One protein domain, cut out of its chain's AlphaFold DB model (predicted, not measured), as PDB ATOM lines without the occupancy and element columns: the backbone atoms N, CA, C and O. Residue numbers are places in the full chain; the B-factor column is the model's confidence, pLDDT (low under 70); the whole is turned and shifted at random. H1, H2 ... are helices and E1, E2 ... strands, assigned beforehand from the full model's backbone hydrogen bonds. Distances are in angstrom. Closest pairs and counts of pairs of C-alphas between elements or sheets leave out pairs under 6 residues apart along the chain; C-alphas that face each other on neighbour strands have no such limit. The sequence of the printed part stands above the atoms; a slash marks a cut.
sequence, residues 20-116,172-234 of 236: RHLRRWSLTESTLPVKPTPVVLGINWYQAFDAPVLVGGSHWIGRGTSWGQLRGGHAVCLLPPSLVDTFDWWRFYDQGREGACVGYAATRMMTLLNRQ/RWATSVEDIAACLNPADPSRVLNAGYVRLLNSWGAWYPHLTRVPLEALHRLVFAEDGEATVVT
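What this domain is: This is residues 20 to 116 and 172 to 234 of the 236 residues of an uncharacterized protein of Gemmatimonadaceae bacterium (UniProt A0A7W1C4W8). A strongly twisted wall of seven strands runs through the body, with the long helix H4 over one face and H5 and H7 over the other: three layers, helices on both faces of a sheet. H6 packs on H5, the small hairpin E2 and E3 makes one edge of the sheet, and H1 and H3 lie off it. The printed part has 160 residues, with seven named helices and seven named strands in the order H1 E1 H2 E2 E3 E4 H3 H4 H5 H6 E5 E6 H7 E7. The sheet, order E2 E3 E6 E5 E4 E1 E7, is mixed, and the class is mixed, helices and strands. The whole is compact, with a radius of gyration of the C-alphas of 14.6 A, and rounded, spanning 40 by 36 by 33 A.

Where its parts are: Find C-alpha 20 at (-21.870, 28.314, -45.590), where H1, residues 20 to 24, begins. E1, 39 to 46, runs 20.1 A and bends by 57 degrees at residue 42; H2 is 47 to 50, E2 53 to 55, E3 58 to 60. E4, 70 to 78, runs 21.1 A and bends by 64 degrees at residue 73. H3 is 87 to 92; H4, 101 to 114, runs 19.7 A from C-alpha 101 at (-24.481, 46.268, -31.760). Then come H5, 177 to 184, H6, 189 to 195, E5, 197 to 201, E6, 212 to 215, H7, 216 to 225, and E7, 229 to 233, ending at C-alpha 233 (-25.867, 28.679, -28.217).

How they stand to each other: Look first at E4 and E1, antiparallel, with N 41 and O 76 at 2.8 A. E7 is antiparallel to E1, N 40 to O 231 2.9 A; E5 to E4, N 201 to O 77 2.8 A; E6 to E5, a hairpin, N 200 to O 212 2.8 A. E3 is parallel to E6, N 213 to O 59 2.8 A, and antiparallel to E2, N 55 to O 58 2.8 A. H4 is over E4 and E1, height 7.9 A, C-alphas of Val 76 and Ala 105 4.8 A apart at their closest. On the opposite face H7, height 6.9 A, is only just over E1, with 3 C-alphas falling on it; H5 has a height of 7.6 A. H5 touches H6, closest C-alphas Ala 182 and Pro 189, 4.7 A. H2 is on the sheet, over none of its strands. Every O i to N i+4 pair is within hydrogen-bond range in H1, H3, H4, H5, H6 and H7; H2 is too short for one.

The domain as a whole: The C-alphas of Arg 24 and Gly 56, the two farthest apart, are 41.1 A apart. Residues 117 to 171 are not printed; C-alphas 116 and 172 are 22.7 A apart across the cut. The link from H1 to E1 is long, and no printed residue is under 70 in pLDDT.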
ATOM      1  N   ARG A  20     -22.401  29.633 -45.983       86.62
ATOM      2  CA  ARG A  20     -21.870  28.314 -45.590       86.62
ATOM      3  C   ARG A  20     -22.097  28.024 -44.114       86.62
ATOM      4  O   ARG A  20     -22.315  26.863 -43.776       86.62
ATOM      5  N   HIS A  21     -22.047  29.028 -43.238       85.44
ATOM      6  CA  HIS A  21     -22.315  28.825 -41.812       85.44
ATOM      7  C   HIS A  21     -23.767  28.433 -41.557       85.44
ATOM      8  O   HIS A  21     -23.998  27.525 -40.759       85.44
ATOM      9  N   LEU A  22     -24.714  29.035 -42.282       85.62
ATOM     10  CA  LEU A  22     -26.134  28.697 -42.192       85.62
ATOM     11  C   LEU A  22     -26.384  27.260 -42.659       85.62
ATOM     12  O   LEU A  22     -27.049  26.500 -41.965       85.62
ATOM     13  N   ARG A  23     -25.786  26.846 -43.785       86.88
ATOM     14  CA  ARG A  23     -25.960  25.481 -44.317       86.88
ATOM     15  C   ARG A  23     -25.239  24.404 -43.514       86.88
ATOM     16  O   ARG A  23     -25.752  23.301 -43.364       86.88
ATOM     17  N   ARG A  24     -24.021  24.680 -43.045       90.62
ATOM     18  CA  ARG A  24     -23.180  23.680 -42.365       90.62
ATOM     19  C   ARG A  24     -23.541  23.512 -40.894       90.62
ATOM     20  O   ARG A  24     -23.349  22.433 -40.342       90.62
ATOM     21  N   TRP A  25     -24.016  24.581 -40.265       93.81
ATOM     22  CA  TRP A  25     -24.280  24.637 -38.830       93.81
ATOM     23  C   TRP A  25     -25.710  25.095 -38.551       93.81
ATOM     24  O   TRP A  25     -25.955  25.809 -37.574       93.81
ATOM     25  N   SER A  26     -26.651  24.678 -39.402       95.81
ATOM     26  CA  SER A  26     -28.075  24.872 -39.156       95.81
ATOM     27  C   SER A  26     -28.478  24.208 -37.846       95.81
ATOM     28  O   SER A  26     -27.922  23.184 -37.429       95.81
ATOM     29  N   LEU A  27     -29.461  24.800 -37.185       96.00
ATOM     30  CA  LEU A  27     -30.111  24.174 -36.058       96.00
ATOM     31  C   LEU A  27     -30.850  22.925 -36.546       96.00
ATOM     32  O   LEU A  27     -31.493  22.915 -37.591       96.00
ATOM     33  N   THR A  28     -30.705  21.847 -35.794       95.31
ATOM     34  CA  THR A  28     -31.410  20.580 -35.998       95.31
ATOM     35  C   THR A  28     -32.059  20.169 -34.690       95.31
ATOM     36  O   THR A  28     -31.617  20.608 -33.624       95.31
ATOM     37  N   GLU A  29     -33.030  19.261 -34.754       93.38
ATOM     38  CA  GLU A  29     -33.676  18.689 -33.569       93.38
ATOM     39  C   GLU A  29     -32.652  18.161 -32.547       93.38
ATOM     40  O   GLU A  29     -32.732  18.473 -31.363       93.38
ATOM     41  N   SER A  30     -31.608  17.469 -33.019       94.94
ATOM     42  CA  SER A  30     -30.539  16.918 -32.168       94.94
ATOM     43  C   SER A  30     -29.663  17.963 -31.465       94.94
ATOM     44  O   SER A  30     -28.925  17.637 -30.539       94.94
ATOM     45  N   THR A  31     -29.719  19.216 -31.916       96.62
ATOM     46  CA  THR A  31     -28.921  20.337 -31.396       96.62
ATOM     47  C   THR A  31     -29.773  21.403 -30.715       96.62
ATOM     48  O   THR A  31     -29.238  22.438 -30.317       96.62
ATOM     49  N   LEU A  32     -31.090  21.191 -30.610       96.25
ATOM     50  CA  LEU A  32     -31.965  22.119 -29.909       96.25
ATOM     51  C   LEU A  32     -31.549  22.218 -28.436       96.25
ATOM     52  O   LEU A  32     -31.294  21.192 -27.797       96.25
ATOM     53  N   PRO A  33     -31.485  23.435 -27.870       96.88
ATOM     54  CA  PRO A  33     -31.184  23.582 -26.460       96.88
ATOM     55  C   PRO A  33     -32.330  23.007 -25.624       96.88
ATOM     56  O   PRO A  33     -33.504  23.242 -25.900       96.88
ATOM     57  N   VAL A  34     -31.994  22.295 -24.549       96.19
ATOM     58  CA  VAL A  34     -32.991  21.738 -23.613       96.19
ATOM     59  C   VAL A  34     -33.501  22.773 -22.605       96.19
ATOM     60  O   VAL A  34     -34.501  22.552 -21.922       96.19
ATOM     61  N   LYS A  35     -32.819  23.921 -22.498       97.50
ATOM     62  CA  LYS A  35     -33.185  25.048 -21.629       97.50
ATOM     63  C   LYS A  35     -33.521  26.291 -22.454       97.50
ATOM     64  O   LYS A  35     -32.938  26.484 -23.521       97.50
ATOM     65  N   PRO A  36     -34.404  27.174 -21.948       98.25
ATOM     66  CA  PRO A  36     -34.685  28.463 -22.572       98.25
ATOM     67  C   PRO A  36     -33.398  29.246 -22.841       98.25
ATOM     68  O   PRO A  36     -32.691  29.629 -21.907       98.25
ATOM     69  N   THR A  37     -33.106  29.481 -24.115       98.62
ATOM     70  CA  THR A  37     -31.824  30.025 -24.569       98.62
ATOM     71  C   THR A  37     -32.055  31.300 -25.382       98.62
ATOM     72  O   THR A  37     -32.880  31.292 -26.298       98.62
ATOM     73  N   PRO A  38     -31.381  32.421 -25.057       98.62
ATOM     74  CA  PRO A  38     -31.480  33.642 -25.847       98.62
ATOM     75  C   PRO A  38     -30.948  33.443 -27.268       98.62
ATOM     76  O   PRO A  38     -30.004  32.687 -27.486       98.62
ATOM     77  N   VAL A  39     -31.530  34.167 -28.220       98.75
ATOM     78  CA  VAL A  39     -31.149  34.119 -29.640       98.75
ATOM     79  C   VAL A  39     -30.593  35.477 -30.038       98.75
ATOM     80  O   VAL A  39     -31.204  36.499 -29.729       98.75
ATOM     81  N   VAL A  40     -29.453  35.516 -30.720       98.56
ATOM     82  CA  VAL A  40     -28.892  36.763 -31.256       98.56
ATOM     83  C   VAL A  40     -29.255  36.865 -32.725       98.56
ATOM     84  O   VAL A  40     -28.996  35.944 -33.496       98.56
ATOM     85  N   LEU A  41     -29.858  37.986 -33.102       97.56
ATOM     86  CA  LEU A  41     -30.213  38.286 -34.479       97.56
ATOM     87  C   LEU A  41     -29.191  39.234 -35.093       97.56
ATOM     88  O   LEU A  41     -28.754  40.160 -34.411       97.56
ATOM     89  N   GLY A  42     -28.895  39.050 -36.376       95.56
ATOM     90  CA  GLY A  42     -28.348  40.070 -37.268       95.56
ATOM     91  C   GLY A  42     -29.383  40.360 -38.351       95.56
ATOM     92  O   GLY A  42     -29.724  39.465 -39.115       95.56
ATOM     93  N   ILE A  43     -29.940  41.568 -38.388       95.06
ATOM     94  CA  ILE A  43     -31.096  41.903 -39.236       95.06
ATOM     95  C   ILE A  43     -30.954  43.284 -39.867       95.06
ATOM     96  O   ILE A  43     -30.189  44.130 -39.401       95.06
ATOM     97  N   ASN A  44     -31.750  43.538 -40.900       94.56
ATOM     98  CA  ASN A  44     -31.990  44.893 -41.369       94.56
ATOM     99  C   ASN A  44     -32.680  45.737 -40.294       94.56
ATOM    100  O   ASN A  44     -33.537  45.270 -39.542       94.56
ATOM    101  N   TRP A  45     -32.329  47.016 -40.264       94.88
ATOM    102  CA  TRP A  45     -32.923  47.992 -39.374       94.88
ATOM    103  C   TRP A  45     -33.573  49.117 -40.162       94.88
ATOM    104  O   TRP A  45     -32.920  49.839 -40.918       94.88
ATOM    105  N   TYR A  46     -34.878  49.266 -39.976       95.62
ATOM    106  CA  TYR A  46     -35.699  50.230 -40.693       95.62
ATOM    107  C   TYR A  46     -35.947  51.481 -39.856       95.62
ATOM    108  O   TYR A  46     -35.973  51.427 -38.630       95.62
ATOM    109  N   GLN A  47     -36.192  52.610 -40.520       94.81
ATOM    110  CA  GLN A  47     -36.453  53.896 -39.870       94.81
ATOM    111  C   GLN A  47     -37.571  53.823 -38.817       94.81
ATOM    112  O   GLN A  47     -37.437  54.389 -37.735       94.81
ATOM    113  N   ALA A  48     -38.659  53.095 -39.093       95.81
ATOM    114  CA  ALA A  48     -39.757  52.943 -38.137       95.81
ATOM    115  C   ALA A  48     -39.341  52.238 -36.835       95.81
ATOM    116  O   ALA A  48     -40.048  52.335 -35.833       95.81
ATOM    117  N   PHE A  49     -38.217  51.518 -36.824       96.06
ATOM    118  CA  PHE A  49     -37.757  50.800 -35.641       96.06
ATOM    119  C   PHE A  49     -37.045  51.722 -34.648       96.06
ATOM    120  O   PHE A  49     -36.929  51.364 -33.483       96.06
ATOM    121  N   ASP A  50     -36.639  52.928 -35.058       93.56
ATOM    122  CA  ASP A  50     -36.003  53.914 -34.173       93.56
ATOM    123  C   ASP A  50     -36.954  54.472 -33.109       93.56
ATOM    124  O   ASP A  50     -36.516  54.939 -32.058       93.56
ATOM    125  N   ALA A  51     -38.260  54.421 -33.379       94.12
ATOM    126  CA  ALA A  51     -39.305  54.942 -32.512       94.12
ATOM    127  C   ALA A  51     -40.373  53.866 -32.253       94.12
ATOM    128  O   ALA A  51     -41.437  53.886 -32.879       94.12
ATOM    129  N   PRO A  52     -40.116  52.913 -31.334       96.12
ATOM    130  CA  PRO A  52     -41.085  51.880 -31.000       96.12
ATOM    131  C   PRO A  52     -42.414  52.472 -30.545       96.12
ATOM    132  O   PRO A  52     -42.462  53.404 -29.741       96.12
ATOM    133  N   VAL A  53     -43.511  51.883 -31.008       96.19
ATOM    134  CA  VAL A  53     -44.858  52.370 -30.705       96.19
ATOM    135  C   VAL A  53     -45.382  51.686 -29.447       96.19
ATOM    136  O   VAL A  53     -45.402  50.456 -29.362       96.19
ATOM    137  N   LEU A  54     -45.840  52.472 -28.473       97.25
ATOM    138  CA  LEU A  54     -46.481  51.962 -27.264       97.25
ATOM    139  C   LEU A  54     -47.932  51.555 -27.559       97.25
ATOM    140  O   LEU A  54     -48.774  52.402 -27.843       97.25
ATOM    141  N   VAL A  55     -48.239  50.259 -27.459       97.00
ATOM    142  CA  VAL A  55     -49.591  49.707 -27.645       97.00
ATOM    143  C   VAL A  55     -49.872  48.650 -26.587       97.00
ATOM    144  O   VAL A  55     -49.096  47.708 -26.413       97.00
ATOM    145  N   GLY A  56     -50.994  48.803 -25.877       95.56
ATOM    146  CA  GLY A  56     -51.403  47.867 -24.824       95.56
ATOM    147  C   GLY A  56     -50.362  47.739 -23.705       95.56
ATOM    148  O   GLY A  56     -50.115  46.640 -23.220       95.56
ATOM    149  N   GLY A  57     -49.681  48.839 -23.362       96.50
ATOM    150  CA  GLY A  57     -48.637  48.863 -22.331       96.50
ATOM    151  C   GLY A  57     -47.306  48.215 -22.734       96.50
ATOM    152  O   GLY A  57     -46.454  47.999 -21.881       96.50
ATOM    153  N   SER A  58     -47.106  47.878 -24.010       97.69
ATOM    154  CA  SER A  58     -45.846  47.322 -24.523       97.69
ATOM    155  C   SER A  58     -45.341  48.111 -25.723       97.69
ATOM    156  O   SER A  58     -46.141  48.602 -26.513       97.69
ATOM    157  N   HIS A  59     -44.023  48.223 -25.869       98.06
ATOM    158  CA  HIS A  59     -43.405  48.858 -27.030       98.06
ATOM    159  C   HIS A  59     -43.256  47.856 -28.171       98.06
ATOM    160  O   HIS A  59     -42.920  46.695 -27.932       98.06
ATOM    161  N   TRP A  60     -43.493  48.303 -29.400       98.31
ATOM    162  CA  TRP A  60     -43.500  47.460 -30.592       98.31
ATOM    163  C   TRP A  60     -42.697  48.073 -31.731       98.31
ATOM    164  O   TRP A  60     -42.773  49.277 -31.964       98.31
ATOM    165  N   ILE A  61     -42.030  47.215 -32.499       98.06
ATOM    166  CA  ILE A  61     -41.521  47.520 -33.844       98.06
ATOM    167  C   ILE A  61     -42.020  46.456 -34.828       98.06
ATOM    168  O   ILE A  61     -42.589  45.445 -34.417       98.06
ATOM    169  N   GLY A  62     -41.840  46.685 -36.129       96.81
ATOM    170  CA  GLY A  62     -42.196  45.695 -37.151       96.81
ATOM    171  C   GLY A  62     -43.700  45.466 -37.328       96.81
ATOM    172  O   GLY A  62     -44.104  44.483 -37.931       96.81
ATOM    173  N   ARG A  63     -44.566  46.337 -36.796       94.88
ATOM    174  CA  ARG A  63     -46.013  46.236 -37.035       94.88
ATOM    175  C   ARG A  63     -46.369  46.825 -38.402       94.88
ATOM    176  O   ARG A  63     -45.857  47.880 -38.763       94.88
ATOM    177  N   GLY A  64     -47.285  46.172 -39.118       90.81
ATOM    178  CA  GLY A  64     -47.670  46.558 -40.480       90.81
ATOM    179  C   GLY A  64     -46.600  46.214 -41.520       90.81
ATOM    180  O   GLY A  64     -45.576  45.620 -41.194       90.81
ATOM    181  N   THR A  65     -46.837  46.590 -42.778       85.06
ATOM    182  CA  THR A  65     -46.004  46.175 -43.924       85.06
ATOM    183  C   THR A  65     -44.987  47.226 -44.382       85.06
ATOM    184  O   THR A  65     -44.004  46.882 -45.040       85.06
ATOM    185  N   SER A  66     -45.180  48.498 -44.017       92.19
ATOM    186  CA  SER A  66     -44.290  49.606 -44.384       92.19
ATOM    187  C   SER A  66     -43.524  50.116 -43.167       92.19
ATOM    188  O   SER A  66     -44.119  50.648 -42.230       92.19
ATOM    189  N   TRP A  67     -42.198  49.955 -43.179       96.44
ATOM    190  CA  TRP A  67     -41.304  50.366 -42.085       96.44
ATOM    191  C   TRP A  67     -40.419  51.569 -42.448       96.44
ATOM    192  O   TRP A  67     -39.527  51.949 -41.689       96.44
ATOM    193  N   GLY A  68     -40.681  52.195 -43.597       94.94
ATOM    194  CA  GLY A  68     -39.886  53.305 -44.114       94.94
ATOM    195  C   GLY A  68     -38.561  52.848 -44.726       94.94
ATOM    196  O   GLY A  68     -38.442  51.728 -45.222       94.94
ATOM    197  N   GLN A  69     -37.573  53.742 -44.727       94.19
ATOM    198  CA  GLN A  69     -36.278  53.490 -45.356       94.19
ATOM    199  C   GLN A  69     -35.434  52.497 -44.549       94.19
ATOM    200  O   GLN A  69     -35.431  52.521 -43.314       94.19
ATOM    201  N   LEU A  70     -34.682  51.653 -45.259       92.75
ATOM    202  CA  LEU A  70     -33.623  50.847 -44.663       92.75
ATOM    203  C   LEU A  70     -32.514  51.783 -44.172       92.75
ATOM    204  O   LEU A  70     -31.943  52.536 -44.960       92.75
ATOM    205  N   ARG A  71     -32.202  51.728 -42.877       90.56
ATOM    206  CA  ARG A  71     -31.102  52.492 -42.277       90.56
ATOM    207  C   ARG A  71     -29.787  51.723 -42.268       90.56
ATOM    208  O   ARG A  71     -28.744  52.359 -42.169       90.56
ATOM    209  N   GLY A  72     -29.837  50.394 -42.358       90.75
ATOM    210  CA  GLY A  72     -28.669  49.518 -42.399       90.75
ATOM    211  C   GLY A  72     -28.879  48.229 -41.609       90.75
ATOM    212  O   GLY A  72     -29.993  47.717 -41.586       90.75
ATOM    213  N   GLY A  73     -27.829  47.707 -40.977       91.25
ATOM    214  CA  GLY A  73     -27.868  46.468 -40.189       91.25
ATOM    215  C   GLY A  73     -27.897  46.728 -38.686       91.25
ATOM    216  O   GLY A  73     -27.361  47.724 -38.209       91.25
ATOM    217  N   HIS A  74     -28.506  45.830 -37.918       93.94
ATOM    218  CA  HIS A  74     -28.471  45.873 -36.459       93.94
ATOM    219  C   HIS A  74     -28.465  44.469 -35.870       93.94
ATOM    220  O   HIS A  74     -29.035  43.541 -36.445       93.94
ATOM    221  N   ALA A  75     -27.855  44.335 -34.696       95.62
ATOM    222  CA  ALA A  75     -27.881  43.103 -33.933       95.62
ATOM    223  C   ALA A  75     -28.621  43.290 -32.610       95.62
ATOM    224  O   ALA A  75     -28.431  44.284 -31.906       95.62
ATOM    225  N   VAL A  76     -29.472  42.324 -32.273       97.12
ATOM    226  CA  VAL A  76     -30.311  42.347 -31.065       97.12
ATOM    227  C   VAL A  76     -30.350  40.974 -30.408       97.12
ATOM    228  O   VAL A  76     -30.160  39.956 -31.065       97.12
ATOM    229  N   CYS A  77     -30.620  40.935 -29.104       98.50
ATOM    230  CA  CYS A  77     -30.799  39.683 -28.369       98.50
ATOM    231  C   CYS A  77     -32.286  39.457 -28.087       98.50
ATOM    232  O   CYS A  77     -32.940  40.306 -27.485       98.50
ATOM    233  N   LEU A  78     -32.825  38.306 -28.468       98.75
ATOM    234  CA  LEU A  78     -34.164  37.874 -28.090       98.75
ATOM    235  C   LEU A  78     -34.152  37.288 -26.676       98.75
ATOM    236  O   LEU A  78     -33.271  36.503 -26.327       98.75
ATOM    237  N   LEU A  79     -35.139  37.670 -25.867       98.69
ATOM    238  CA  LEU A  79     -35.285  37.256 -24.473       98.69
ATOM    239  C   LEU A  79     -36.296  36.098 -24.349       98.69
ATOM    240  O   LEU A  79     -37.496  36.332 -24.559       98.69
ATOM    241  N   PRO A  80     -35.866  34.900 -23.907       98.56
ATOM    242  CA  PRO A  80     -36.767  33.803 -23.564       98.56
ATOM    243  C   PRO A  80     -37.859  34.235 -22.572       98.56
ATOM    244  O   PRO A  80     -37.553  34.990 -21.645       98.56
ATOM    245  N   PRO A  81     -39.125  33.791 -22.708       97.94
ATOM    246  CA  PRO A  81     -40.222  34.173 -21.811       97.94
ATOM    247  C   PRO A  81     -39.930  33.971 -20.318       97.94
ATOM    248  O   PRO A  81     -40.310  34.812 -19.503       97.94
ATOM    249  N   SER A  82     -39.237  32.884 -19.979       97.31
ATOM    250  CA  SER A  82     -38.912  32.470 -18.609       97.31
ATOM    251  C   SER A  82     -37.671  33.143 -18.020       97.31
ATOM    252  O   SER A  82     -37.452  33.051 -16.813       97.31
ATOM    253  N   LEU A  83     -36.857  33.818 -18.837       97.56
ATOM    254  CA  LEU A  83     -35.691  34.550 -18.355       97.56
ATOM    255  C   LEU A  83     -36.045  36.001 -18.032       97.56
ATOM    256  O   LEU A  83     -36.917  36.621 -18.648       97.56
ATOM    257  N   VAL A  84     -35.313  36.545 -17.060       96.50
ATOM    258  CA  VAL A  84     -35.454  37.927 -16.602       96.50
ATOM    259  C   VAL A  84     -34.183  38.699 -16.915       96.50
ATOM    260  O   VAL A  84     -33.076  38.304 -16.521       96.50
ATOM    261  N   ASP A  85     -34.386  39.826 -17.584       96.81
ATOM    262  CA  ASP A  85     -33.393  40.870 -17.757       96.81
ATOM    263  C   ASP A  85     -33.631  41.995 -16.744       96.81
ATOM    264  O   ASP A  85     -34.760  42.460 -16.585       96.81
ATOM    265  N   THR A  86     -32.588  42.414 -16.029       96.38
ATOM    266  CA  THR A  86     -32.733  43.418 -14.971       96.38
ATOM    267  C   THR A  86     -32.613  44.832 -15.526       96.38
ATOM    268  O   THR A  86     -31.911  45.085 -16.507       96.38
ATOM    269  N   PHE A  87     -33.253  45.784 -14.849       94.88
ATOM    270  CA  PHE A  87     -33.105  47.207 -15.151       94.88
ATOM    271  C   PHE A  87     -31.636  47.660 -15.094       94.88
ATOM    272  O   PHE A  87     -31.181  48.431 -15.935       94.88
ATOM    273  N   ASP A  88     -30.866  47.120 -14.148       95.69
ATOM    274  CA  ASP A  88     -29.436  47.398 -14.027       95.69
ATOM    275  C   ASP A  88     -28.632  46.909 -15.231       95.69
ATOM    276  O   ASP A  88     -27.683  47.572 -15.643       95.69
ATOM    277  N   TRP A  89     -28.983  45.755 -15.805       96.06
ATOM    278  CA  TRP A  89     -28.335  45.267 -17.021       96.06
ATOM    279  C   TRP A  89     -28.710  46.103 -18.234       96.06
ATOM    280  O   TRP A  89     -27.832  46.425 -19.025       96.06
ATOM    281  N   TRP A  90     -29.970  46.511 -18.352       94.94
ATOM    282  CA  TRP A  90     -30.384  47.433 -19.406       94.94
ATOM    283  C   TRP A  90     -29.637  48.766 -19.346       94.94
ATOM    284  O   TRP A  90     -29.134  49.223 -20.366       94.94
ATOM    285  N   ARG A  91     -29.482  49.350 -18.152       93.62
ATOM    286  CA  ARG A  91     -28.694  50.580 -17.972       93.62
ATOM    287  C   ARG A  91     -27.202  50.384 -18.212       93.62
ATOM    288  O   ARG A  91     -26.543  51.309 -18.665       93.62
ATOM    289  N   PHE A  92     -26.668  49.221 -17.851       95.00
ATOM    290  CA  PHE A  92     -25.254  48.906 -18.035       95.00
ATOM    291  C   PHE A  92     -24.898  48.715 -19.515       95.00
ATOM    292  O   PHE A  92     -23.829  49.137 -19.947       95.00
ATOM    293  N   TYR A  93     -25.788  48.098 -20.296       95.69
ATOM    294  CA  TYR A  93     -25.569  47.827 -21.714       95.69
ATOM    295  C   TYR A  93     -26.137  48.929 -22.605       95.69
ATOM    296  O   TYR A  93     -27.202  48.784 -23.206       95.69
ATOM    297  N   ASP A  94     -25.358  50.001 -22.721       94.62
ATOM    298  CA  ASP A  94     -25.565  51.109 -23.650       94.62
ATOM    299  C   ASP A  94     -24.360  51.216 -24.604       94.62
ATOM    300  O   ASP A  94     -23.233  51.454 -24.164       94.62
ATOM    301  N   GLN A  95     -24.576  50.982 -25.901       90.00
ATOM    302  CA  GLN A  95     -23.558  51.093 -26.954       90.00
ATOM    303  C   GLN A  95     -23.283  52.547 -27.359       90.00
ATOM    304  O   GLN A  95     -22.367  52.821 -28.138       90.00
ATOM    305  N   GLY A  96     -24.083  53.493 -26.860       89.38
ATOM    306  CA  GLY A  96     -23.979  54.900 -27.202       89.38
ATOM    307  C   GLY A  96     -24.071  55.118 -28.711       89.38
ATOM    308  O   GLY A  96     -25.062  54.781 -29.352       89.38
ATOM    309  N   ARG A  97     -23.032  55.729 -29.286       84.94
ATOM    310  CA  ARG A  97     -22.976  56.081 -30.715       84.94
ATOM    311  C   ARG A  97     -22.162  55.113 -31.568       84.94
ATOM    312  O   ARG A  97     -22.122  55.287 -32.783       84.94
ATOM    313  N   GLU A  98     -21.500  54.138 -30.957       84.81
ATOM    314  CA  GLU A  98     -20.654  53.199 -31.682       84.81
ATOM    315  C   GLU A  98     -21.503  52.117 -32.359       84.81
ATOM    316  O   GLU A  98     -22.490  51.644 -31.794       84.81
ATOM    317  N   GLY A  99     -21.104  51.679 -33.559       85.44
ATOM    318  CA  GLY A  99     -21.723  50.567 -34.296       85.44
ATOM    319  C   GLY A  99     -21.499  49.186 -33.660       85.44
ATOM    320  O   GLY A  99     -21.420  48.189 -34.366       85.44
ATOM    321  N   ALA A 100     -21.385  49.106 -32.332       92.31
ATOM    322  CA  ALA A 100     -20.994  47.918 -31.579       92.31
ATOM    323  C   ALA A 100     -22.140  46.918 -31.320       92.31
ATOM    324  O   ALA A 100     -22.035  46.071 -30.433       92.31
ATOM    325  N   CYS A 101     -23.247  46.999 -32.067       94.44
ATOM    326  CA  CYS A 101     -24.481  46.268 -31.760       94.44
ATOM    327  C   CYS A 101     -24.276  44.753 -31.624       94.44
ATOM    328  O   CYS A 101     -24.861  44.149 -30.730       94.44
ATOM    329  N   VAL A 102     -23.395  44.143 -32.427       95.62
ATOM    330  CA  VAL A 102     -23.070  42.710 -32.314       95.62
ATOM    331  C   VAL A 102     -22.448  42.370 -30.966       95.62
ATOM    332  O   VAL A 102     -22.920  41.451 -30.294       95.62
ATOM    333  N   GLY A 103     -21.420  43.114 -30.540       96.88
ATOM    334  CA  GLY A 103     -20.755  42.863 -29.260       96.88
ATOM    335  C   GLY A 103     -21.726  42.993 -28.091       96.88
ATOM    336  O   GLY A 103     -21.699  42.178 -27.169       96.88
ATOM    337  N   TYR A 104     -22.650  43.951 -28.168       97.69
ATOM    338  CA  TYR A 104     -23.692  44.139 -27.162       97.69
ATOM    339  C   TYR A 104     -24.758  43.040 -27.203       97.69
ATOM    340  O   TYR A 104     -25.034  42.445 -26.164       97.69
ATOM    341  N   ALA A 105     -25.313  42.694 -28.364       97.94
ATOM    342  CA  ALA A 105     -26.319  41.639 -28.485       97.94
ATOM    343  C   ALA A 105     -25.783  40.272 -28.021       97.94
ATOM    344  O   ALA A 105     -26.407  39.610 -27.188       97.94
ATOM    345  N   ALA A 106     -24.585  39.890 -28.471       98.44
ATOM    346  CA  ALA A 106     -23.917  38.665 -28.037       98.44
ATOM    347  C   ALA A 106     -23.586  38.686 -26.535       98.44
ATOM    348  O   ALA A 106     -23.801  37.704 -25.824       98.44
ATOM    349  N   THR A 107     -23.154  39.830 -26.002       98.44
ATOM    350  CA  THR A 107     -22.906  39.980 -24.562       98.44
ATOM    351  C   THR A 107     -24.182  39.882 -23.725       98.44
ATOM    352  O   THR A 107     -24.162  39.309 -22.631       98.44
ATOM    353  N   ARG A 108     -25.312  40.395 -24.219       98.12
ATOM    354  CA  ARG A 108     -26.620  40.267 -23.559       98.12
ATOM    355  C   ARG A 108     -27.033  38.801 -23.460       98.12
ATOM    356  O   ARG A 108     -27.416  38.364 -22.376       98.12
ATOM    357  N   MET A 109     -26.852  38.031 -24.533       98.50
ATOM    358  CA  MET A 109     -27.039  36.576 -24.519       98.50
ATOM    359  C   MET A 109     -26.155  35.911 -23.451       98.50
ATOM    360  O   MET A 109     -26.674  35.213 -22.582       98.50
ATOM    361  N   MET A 110     -24.846  36.190 -23.436       98.62
ATOM    362  CA  MET A 110     -23.931  35.606 -22.442       98.62
ATOM    363  C   MET A 110     -24.267  36.016 -21.004       98.62
ATOM    364  O   MET A 110     -24.135  35.214 -20.080       98.62
ATOM    365  N   THR A 111     -24.755  37.240 -20.801       98.44
ATOM    366  CA  THR A 111     -25.216  37.718 -19.490       98.44
ATOM    367  C   THR A 111     -26.425  36.935 -19.001       98.44
ATOM    368  O   THR A 111     -26.483  36.552 -17.835       98.44
ATOM    369  N   LEU A 112     -27.387  36.676 -19.885       98.19
ATOM    370  CA  LEU A 112     -28.576  35.900 -19.552       98.19
ATOM    371  C   LEU A 112     -28.225  34.444 -19.228       98.19
ATOM    372  O   LEU A 112     -28.765  33.913 -18.259       98.19
ATOM    373  N   LEU A 113     -27.301  33.843 -19.985       97.88
ATOM    374  CA  LEU A 113     -26.854  32.458 -19.798       97.88
ATOM    375  C   LEU A 113     -26.024  32.269 -18.524       97.88
ATOM    376  O   LEU A 113     -26.292  31.366 -17.737       97.88
ATOM    377  N   ASN A 114     -25.041  33.140 -18.294       97.44
ATOM    378  CA  ASN A 114     -24.074  32.989 -17.199       97.44
ATOM    379  C   ASN A 114     -24.446  33.803 -15.950       97.44
ATOM    380  O   ASN A 114     -23.743  33.744 -14.946       97.44
ATOM    381  N   ARG A 115     -25.529  34.588 -16.014       96.81
ATOM    382  CA  ARG A 115     -26.032  35.454 -14.934       96.81
ATOM    383  C   ARG A 115     -24.996  36.445 -14.386       96.81
ATOM    384  O   ARG A 115     -25.079  36.848 -13.229       96.81
ATOM    385  N   GLN A 116     -24.069  36.897 -15.231       97.06
ATOM    386  CA  GLN A 116     -23.039  37.880 -14.882       97.06
ATOM    387  C   GLN A 116     -22.794  38.890 -16.005       97.06
ATOM    388  O   GLN A 116     -23.074  38.609 -17.166       97.06
ATOM    389  N   ARG A 172     -25.484  27.267 -33.222       98.06
ATOM    390  CA  ARG A 172     -26.168  26.900 -34.465       98.06
ATOM    391  C   ARG A 172     -27.018  28.061 -34.961       98.06
ATOM    392  O   ARG A 172     -27.251  29.021 -34.225       98.06
ATOM    393  N   TRP A 173     -27.477  27.955 -36.199       97.94
ATOM    394  CA  TRP A 173     -28.260  28.988 -36.863       97.94
ATOM    395  C   TRP A 173     -29.687  28.510 -37.096       97.94
ATOM    396  O   TRP A 173     -29.899  27.502 -37.766       97.94
ATOM    397  N   ALA A 174     -30.655  29.214 -36.517       98.00
ATOM    398  CA  ALA A 174     -32.065  28.942 -36.746       98.00
ATOM    399  C   ALA A 174     -32.417  29.211 -38.213       98.00
ATOM    400  O   ALA A 174     -31.932  30.174 -38.810       98.00
ATOM    401  N   THR A 175     -33.268  28.360 -38.772       96.69
ATOM    402  CA  THR A 175     -33.696  28.401 -40.178       96.69
ATOM    403  C   THR A 175     -35.182  28.710 -40.339       96.69
ATOM    404  O   THR A 175     -35.659  28.898 -41.455       96.69
ATOM    405  N   SER A 176     -35.911  28.790 -39.226       97.94
ATOM    406  CA  SER A 176     -37.339  29.083 -39.187       97.94
ATOM    407  C   SER A 176     -37.730  29.865 -37.927       97.94
ATOM    408  O   SER A 176     -36.958  30.006 -36.972       97.94
ATOM    409  N   VAL A 177     -38.954  30.398 -37.906       98.50
ATOM    410  CA  VAL A 177     -39.506  31.029 -36.696       98.50
ATOM    411  C   VAL A 177     -39.751  29.979 -35.613       98.50
ATOM    412  O   VAL A 177     -39.585  30.261 -34.426       98.50
ATOM    413  N   GLU A 178     -40.103  28.763 -36.015       98.56
ATOM    414  CA  GLU A 178     -40.315  27.604 -35.160       98.56
ATOM    415  C   GLU A 178     -39.025  27.208 -34.436       98.56
ATOM    416  O   GLU A 178     -39.063  26.977 -33.229       98.56
ATOM    417  N   ASP A 179     -37.879  27.241 -35.122       98.50
ATOM    418  CA  ASP A 179     -36.558  27.039 -34.518       98.50
ATOM    419  C   ASP A 179     -36.297  28.075 -33.416       98.50
ATOM    420  O   ASP A 179     -35.897  27.735 -32.300       98.50
ATOM    421  N   ILE A 180     -36.568  29.355 -33.704       98.69
ATOM    422  CA  ILE A 180     -36.414  30.440 -32.725       98.69
ATOM    423  C   ILE A 180     -37.356  30.216 -31.535       98.69
ATOM    424  O   ILE A 180     -36.933  30.332 -30.383       98.69
ATOM    425  N   ALA A 181     -38.621  29.874 -31.782       98.75
ATOM    426  CA  ALA A 181     -39.595  29.583 -30.734       98.75
ATOM    427  C   ALA A 181     -39.155  28.401 -29.857       98.75
ATOM    428  O   ALA A 181     -39.240  28.491 -28.627       98.75
ATOM    429  N   ALA A 182     -38.625  27.339 -30.470       98.50
ATOM    430  CA  ALA A 182     -38.103  26.169 -29.779       98.50
ATOM    431  C   ALA A 182     -36.883  26.500 -28.917       98.50
ATOM    432  O   ALA A 182     -36.768  25.993 -27.809       98.50
ATOM    433  N   CYS A 183     -36.024  27.424 -29.347       98.50
ATOM    434  CA  CYS A 183     -34.910  27.898 -28.523       98.50
ATOM    435  C   CYS A 183     -35.375  28.741 -27.328       98.50
ATOM    436  O   CYS A 183     -34.876  28.593 -26.210       98.50
ATOM    437  N   LEU A 184     -36.339  29.639 -27.556       98.69
ATOM    438  CA  LEU A 184     -36.832  30.554 -26.528       98.69
ATOM    439  C   LEU A 184     -37.694  29.842 -25.475       98.69
ATOM    440  O   LEU A 184     -37.731  30.288 -24.328       98.69
ATOM    441  N   ASN A 185     -38.390  28.761 -25.829       98.50
ATOM    442  CA  ASN A 185     -39.143  27.947 -24.876       98.50
ATOM    443  C   ASN A 185     -39.166  26.455 -25.273       98.50
ATOM    444  O   ASN A 185     -40.197  25.982 -25.752       98.50
ATOM    445  N   PRO A 186     -38.084  25.693 -25.027       97.62
ATOM    446  CA  PRO A 186     -37.976  24.303 -25.486       97.62
ATOM    447  C   PRO A 186     -39.054  23.371 -24.934       97.62
ATOM    448  O   PRO A 186     -39.446  22.416 -25.593       97.62
ATOM    449  N   ALA A 187     -39.558  23.656 -23.730       97.75
ATOM    450  CA  ALA A 187     -40.605  22.856 -23.102       97.75
ATOM    451  C   ALA A 187     -41.984  23.043 -23.758       97.75
ATOM    452  O   ALA A 187     -42.823  22.152 -23.670       97.75
ATOM    453  N   ASP A 188     -42.234  24.205 -24.372       98.06
ATOM    454  CA  ASP A 188     -43.497  24.513 -25.048       98.06
ATOM    455  C   ASP A 188     -43.300  25.641 -26.085       98.06
ATOM    456  O   ASP A 188     -43.615  26.815 -25.821       98.06
ATOM    457  N   PRO A 189     -42.774  25.316 -27.281       98.19
ATOM    458  CA  PRO A 189     -42.549  26.303 -28.337       98.19
ATOM    459  C   PRO A 189     -43.856  26.970 -28.788       98.19
ATOM    460  O   PRO A 189     -43.870  28.151 -29.148       98.19
ATOM    461  N   SER A 190     -44.978  26.242 -28.690       98.44
ATOM    462  CA  SER A 190     -46.306  26.729 -29.070       98.44
ATOM    463  C   SER A 190     -46.711  27.970 -28.279       98.44
ATOM    464  O   SER A 190     -47.377  28.847 -28.815       98.44
ATOM    465  N   ARG A 191     -46.235  28.131 -27.038       98.00
ATOM    466  CA  ARG A 191     -46.479  29.342 -26.242       98.00
ATOM    467  C   ARG A 191     -45.889  30.603 -26.873       98.00
ATOM    468  O   ARG A 191     -46.488  31.670 -26.754       98.00
ATOM    469  N   VAL A 192     -44.725  30.500 -27.517       98.31
ATOM    470  CA  VAL A 192     -44.108  31.628 -28.237       98.31
ATOM    471  C   VAL A 192     -44.861  31.881 -29.541       98.31
ATOM    472  O   VAL A 192     -45.196  33.028 -29.833       98.31
ATOM    473  N   LEU A 193     -45.200  30.817 -30.273       98.62
ATOM    474  CA  LEU A 193     -45.951  30.905 -31.528       98.62
ATOM    475  C   LEU A 193     -47.341  31.530 -31.323       98.62
ATOM    476  O   LEU A 193     -47.686  32.511 -31.979       98.62
ATOM    477  N   ASN A 194     -48.093  31.048 -30.334       98.50
ATOM    478  CA  ASN A 194     -49.428  31.534 -29.977       98.50
ATOM    479  C   ASN A 194     -49.410  32.965 -29.426       98.50
ATOM    480  O   ASN A 194     -50.399  33.685 -29.554       98.50
ATOM    481  N   ALA A 195     -48.301  33.403 -28.820       98.12
ATOM    482  CA  ALA A 195     -48.150  34.800 -28.425       98.12
ATOM    483  C   ALA A 195     -48.064  35.733 -29.644       98.12
ATOM    484  O   ALA A 195     -48.413  36.907 -29.530       98.12
ATOM    485  N   GLY A 196     -47.607  35.236 -30.799       98.44
ATOM    486  CA  GLY A 196     -47.509  36.001 -32.042       98.44
ATOM    487  C   GLY A 196     -46.388  37.045 -32.055       98.44
ATOM    488  O   GLY A 196     -46.320  37.859 -32.979       98.44
ATOM    489  N   TYR A 197     -45.488  37.037 -31.065       98.56
ATOM    490  CA  TYR A 197     -44.332  37.933 -31.006       98.56
ATOM    491  C   TYR A 197     -43.152  37.343 -30.225       98.56
ATOM    492  O   TYR A 197     -43.315  36.491 -29.353       98.56
ATOM    493  N   VAL A 198     -41.965  37.901 -30.466       98.69
ATOM    494  CA  VAL A 198     -40.778  37.742 -29.610       98.69
ATOM    495  C   VAL A 198     -40.455  39.045 -28.880       98.69
ATOM    496  O   VAL A 198     -40.856  40.132 -29.304       98.69
ATOM    497  N   ARG A 199     -39.733  38.947 -27.758       98.50
ATOM    498  CA  ARG A 199     -39.217  40.107 -27.016       98.50
ATOM    499  C   ARG A 199     -37.757  40.316 -27.382       98.50
ATOM    500  O   ARG A 199     -36.964  39.400 -27.191       98.50
ATOM    501  N   LEU A 200     -37.408  41.505 -27.851       96.69
ATOM    502  CA  LEU A 200     -36.031  41.903 -28.114       96.69
ATOM    503  C   LEU A 200     -35.494  42.785 -26.988       96.69
ATOM    504  O   LEU A 200     -36.221  43.579 -26.379       96.69
ATOM    505  N   LEU A 201     -34.192  42.655 -26.777       96.69
ATOM    506  CA  LEU A 201     -33.346  43.497 -25.956       96.69
ATOM    507  C   LEU A 201     -32.480  44.331 -26.898       96.69
ATOM    508  O   LEU A 201     -31.675  43.773 -27.646       96.69
ATOM    509  N   ASN A 202     -32.640  45.651 -26.850       88.44
ATOM    510  CA  ASN A 202     -31.739  46.580 -27.526       88.44
ATOM    511  C   ASN A 202     -30.765  47.179 -26.497       88.44
ATOM    512  O   ASN A 202     -31.057  47.213 -25.299       88.44
ATOM    513  N   SER A 203     -29.611  47.635 -26.967       90.75
ATOM    514  CA  SER A 203     -28.528  48.188 -26.159       90.75
ATOM    515  C   SER A 203     -28.250  49.645 -26.500       90.75
ATOM    516  O   SER A 203     -27.113  50.086 -26.479       90.75
ATOM    517  N   TRP A 204     -29.290  50.415 -26.799       88.31
ATOM    518  CA  TRP A 204     -29.194  51.855 -27.038       88.31
ATOM    519  C   TRP A 204     -29.360  52.703 -25.771       88.31
ATOM    520  O   TRP A 204     -29.536  53.911 -25.849       88.31
ATOM    521  N   GLY A 205     -29.349  52.088 -24.590       83.88
ATOM    522  CA  GLY A 205     -29.539  52.806 -23.335       83.88
ATOM    523  C   GLY A 205     -30.977  53.276 -23.104       83.88
ATOM    524  O   GLY A 205     -31.936  52.740 -23.658       83.88
ATOM    525  N   ALA A 206     -31.126  54.270 -22.223       86.69
ATOM    526  CA  ALA A 206     -32.410  54.614 -21.606       86.69
ATOM    527  C   ALA A 206     -33.420  55.320 -22.529       86.69
ATOM    528  O   ALA A 206     -34.591  55.438 -22.168       86.69
ATOM    529  N   TRP A 207     -32.991  55.812 -23.695       87.50
ATOM    530  CA  TRP A 207     -33.889  56.473 -24.647       87.50
ATOM    531  C   TRP A 207     -34.673  55.482 -25.511       87.50
ATOM    532  O   TRP A 207     -35.700  55.852 -26.078       87.50
ATOM    533  N   TYR A 208     -34.221  54.228 -25.585       93.88
ATOM    534  CA  TYR A 208     -34.937  53.149 -26.247       93.88
ATOM    535  C   TYR A 208     -35.561  52.211 -25.204       93.88
ATOM    536  O   TYR A 208     -34.915  51.919 -24.198       93.88
ATOM    537  N   PRO A 209     -36.787  51.697 -25.402       95.38
ATOM    538  CA  PRO A 209     -37.446  50.848 -24.415       95.38
ATOM    539  C   PRO A 209     -36.628  49.615 -24.020       95.38
ATOM    540  O   PRO A 209     -36.110  48.900 -24.878       95.38
ATOM    541  N   HIS A 210     -36.610  49.316 -22.717       95.19
ATOM    542  CA  HIS A 210     -35.950  48.134 -22.144       95.19
ATOM    543  C   HIS A 210     -36.358  46.832 -22.850       95.19
ATOM    544  O   HIS A 210     -35.506  46.029 -23.232       95.19
ATOM    545  N   LEU A 211     -37.665  46.646 -23.056       96.75
ATOM    546  CA  LEU A 211     -38.239  45.516 -23.779       96.75
ATOM    547  C   LEU A 211     -39.084  46.027 -24.939       96.75
ATOM    548  O   LEU A 211     -39.988  46.843 -24.746       96.75
ATOM    549  N   THR A 212     -38.827  45.493 -26.128       98.12
ATOM    550  CA  THR A 212     -39.613  45.777 -27.332       98.12
ATOM    551  C   THR A 212     -40.108  44.470 -27.941       98.12
ATOM    552  O   THR A 212     -39.404  43.463 -27.931       98.12
ATOM    553  N   ARG A 213     -41.341  44.453 -28.441       98.62
ATOM    554  CA  ARG A 213     -41.941  43.293 -29.104       98.62
ATOM    555  C   ARG A 213     -41.786  43.394 -30.617       98.62
ATOM    556  O   ARG A 213     -41.942  44.476 -31.185       98.62
ATOM    557  N   VAL A 214     -41.534  42.251 -31.248       98.50
ATOM    558  CA  VAL A 214     -41.501  42.085 -32.707       98.50
ATOM    559  C   VAL A 214     -42.510  41.004 -33.084       98.50
ATOM    560  O   VAL A 214     -42.383  39.889 -32.570       98.50
ATOM    561  N   PRO A 215     -43.511  41.293 -33.934       98.56
ATOM    562  CA  PRO A 215     -44.418  40.273 -34.454       98.56
ATOM    563  C   PRO A 215     -43.657  39.146 -35.161       98.56
ATOM    564  O   PRO A 215     -42.649  39.407 -35.817       98.56
ATOM    565  N   LEU A 216     -44.150  37.907 -35.081       98.50
ATOM    566  CA  LEU A 216     -43.490  36.767 -35.740       98.50
ATOM    567  C   LEU A 216     -43.433  36.909 -37.265       98.50
ATOM    568  O   LEU A 216     -42.445  36.516 -37.869       98.50
ATOM    569  N   GLU A 217     -44.435  37.539 -37.879       98.06
ATOM    570  CA  GLU A 217     -44.425  37.869 -39.310       98.06
ATOM    571  C   GLU A 217     -43.262  38.810 -39.670       98.06
ATOM    572  O   GLU A 217     -42.544  38.595 -40.646       98.06
ATOM    573  N   ALA A 218     -43.028  39.831 -38.840       98.25
ATOM    574  CA  ALA A 218     -41.918  40.755 -39.032       98.25
ATOM    575  C   ALA A 218     -40.571  40.066 -38.810       98.25
ATOM    576  O   ALA A 218     -39.643  40.283 -39.583       98.25
ATOM    577  N   LEU A 219     -40.479  39.209 -37.790       98.25
ATOM    578  CA  LEU A 219     -39.295  38.391 -37.535       98.25
ATOM    579  C   LEU A 219     -38.990  37.476 -38.726       98.25
ATOM    580  O   LEU A 219     -37.847  37.436 -39.170       98.25
ATOM    581  N   HIS A 220     -40.005  36.794 -39.267       98.19
ATOM    582  CA  HIS A 220     -39.856  35.938 -40.439       98.19
ATOM    583  C   HIS A 220     -39.281  36.720 -41.617       98.19
ATOM    584  O   HIS A 220     -38.300  36.301 -42.224       98.19
ATOM    585  N   ARG A 221     -39.863  37.886 -41.913       97.19
ATOM    586  CA  ARG A 221     -39.380  38.756 -42.983       97.19
ATOM    587  C   ARG A 221     -37.921  39.169 -42.760       97.19
ATOM    588  O   ARG A 221     -37.095  38.952 -43.636       97.19
ATOM    589  N   LEU A 222     -37.612  39.723 -41.590       96.44
ATOM    590  CA  LEU A 222     -36.288  40.268 -41.276       96.44
ATOM    591  C   LEU A 222     -35.183  39.210 -41.294       96.44
ATOM    592  O   LEU A 222     -34.069  39.513 -41.705       96.44
ATOM    593  N   VAL A 223     -35.472  37.998 -40.811       95.94
ATOM    594  CA  VAL A 223     -34.469  36.936 -40.691       95.94
ATOM    595  C   VAL A 223     -34.415  36.089 -41.959       95.94
ATOM    596  O   VAL A 223     -33.342  35.903 -42.512       95.94
ATOM    597  N   PHE A 224     -35.553  35.608 -42.459       95.50
ATOM    598  CA  PHE A 224     -35.575  34.562 -43.488       95.50
ATOM    599  C   PHE A 224     -35.914  35.067 -44.894       95.50
ATOM    600  O   PHE A 224     -35.647  34.357 -45.859       95.50
ATOM    601  N   ALA A 225     -36.482  36.271 -45.038       94.81
ATOM    602  CA  ALA A 225     -36.805  36.847 -46.350       94.81
ATOM    603  C   ALA A 225     -35.871  37.994 -46.781       94.81
ATOM    604  O   ALA A 225     -35.907  38.392 -47.941       94.81
ATOM    605  N   GLU A 226     -35.067  38.544 -45.867       93.25
ATOM    606  CA  GLU A 226     -34.205  39.713 -46.112       93.25
ATOM    607  C   GLU A 226     -32.724  39.472 -45.757       93.25
ATOM    608  O   GLU A 226     -31.981  40.414 -45.448       93.25
ATOM    609  N   ASP A 227     -32.294  38.210 -45.810       89.50
ATOM    610  CA  ASP A 227     -30.918  37.777 -45.531       89.50
ATOM    611  C   ASP A 227     -30.429  38.206 -44.137       89.50
ATOM    612  O   ASP A 227     -29.308  38.703 -43.958       89.50
ATOM    613  N   GLY A 228     -31.315  38.094 -43.148       93.50
ATOM    614  CA  GLY A 228     -30.931  38.157 -41.749       93.50
ATOM    615  C   GLY A 228     -30.435  36.800 -41.258       93.50
ATOM    616  O   GLY A 228     -30.448  35.792 -41.960       93.50
ATOM    617  N   GLU A 229     -29.987  36.768 -40.014       95.31
ATOM    618  CA  GLU A 229     -29.490  35.550 -39.391       95.31
ATOM    619  C   GLU A 229     -29.854  35.508 -37.909       95.31
ATOM    620  O   GLU A 229     -30.004  36.540 -37.252       95.31
ATOM    621  N   ALA A 230     -30.019  34.298 -37.380       97.75
ATOM    622  CA  ALA A 230     -30.402  34.057 -35.996       97.75
ATOM    623  C   ALA A 230     -29.530  32.946 -35.411       97.75
ATOM    624  O   ALA A 230     -29.687  31.779 -35.763       97.75
ATOM    625  N   THR A 231     -28.606  33.297 -34.518       98.19
ATOM    626  CA  THR A 231     -27.724  32.331 -33.852       98.19
ATOM    627  C   THR A 231     -28.208  32.010 -32.445       98.19
ATOM    628  O   THR A 231     -28.678  32.880 -31.708       98.19
ATOM    629  N   VAL A 232     -28.016  30.758 -32.045       98.06
ATOM    630  CA  VAL A 232     -28.314  30.243 -30.710       98.06
ATOM    631  C   VAL A 232     -27.152  29.400 -30.197       98.06
ATOM    632  O   VAL A 232     -26.517  28.669 -30.953       98.06
ATOM    633  N   VAL A 233     -26.865  29.507 -28.906       97.88
ATOM    634  CA  VAL A 233     -25.867  28.679 -28.217       97.88
ATOM    635  C   VAL A 233     -26.467  27.307 -27.912       97.88
ATOM    636  O   VAL A 233     -27.590  27.227 -27.429       97.88
ATOM    637  N   THR A 234     -25.742  26.223 -28.184       96.38
ATOM    638  CA  THR A 234     -26.298  24.852 -28.109       96.38
ATOM    639  C   THR A 234     -25.533  23.927 -27.163       96.38
ATOM    640  O   THR A 234     -25.701  22.715 -27.219       96.38
TER     641      THR A 234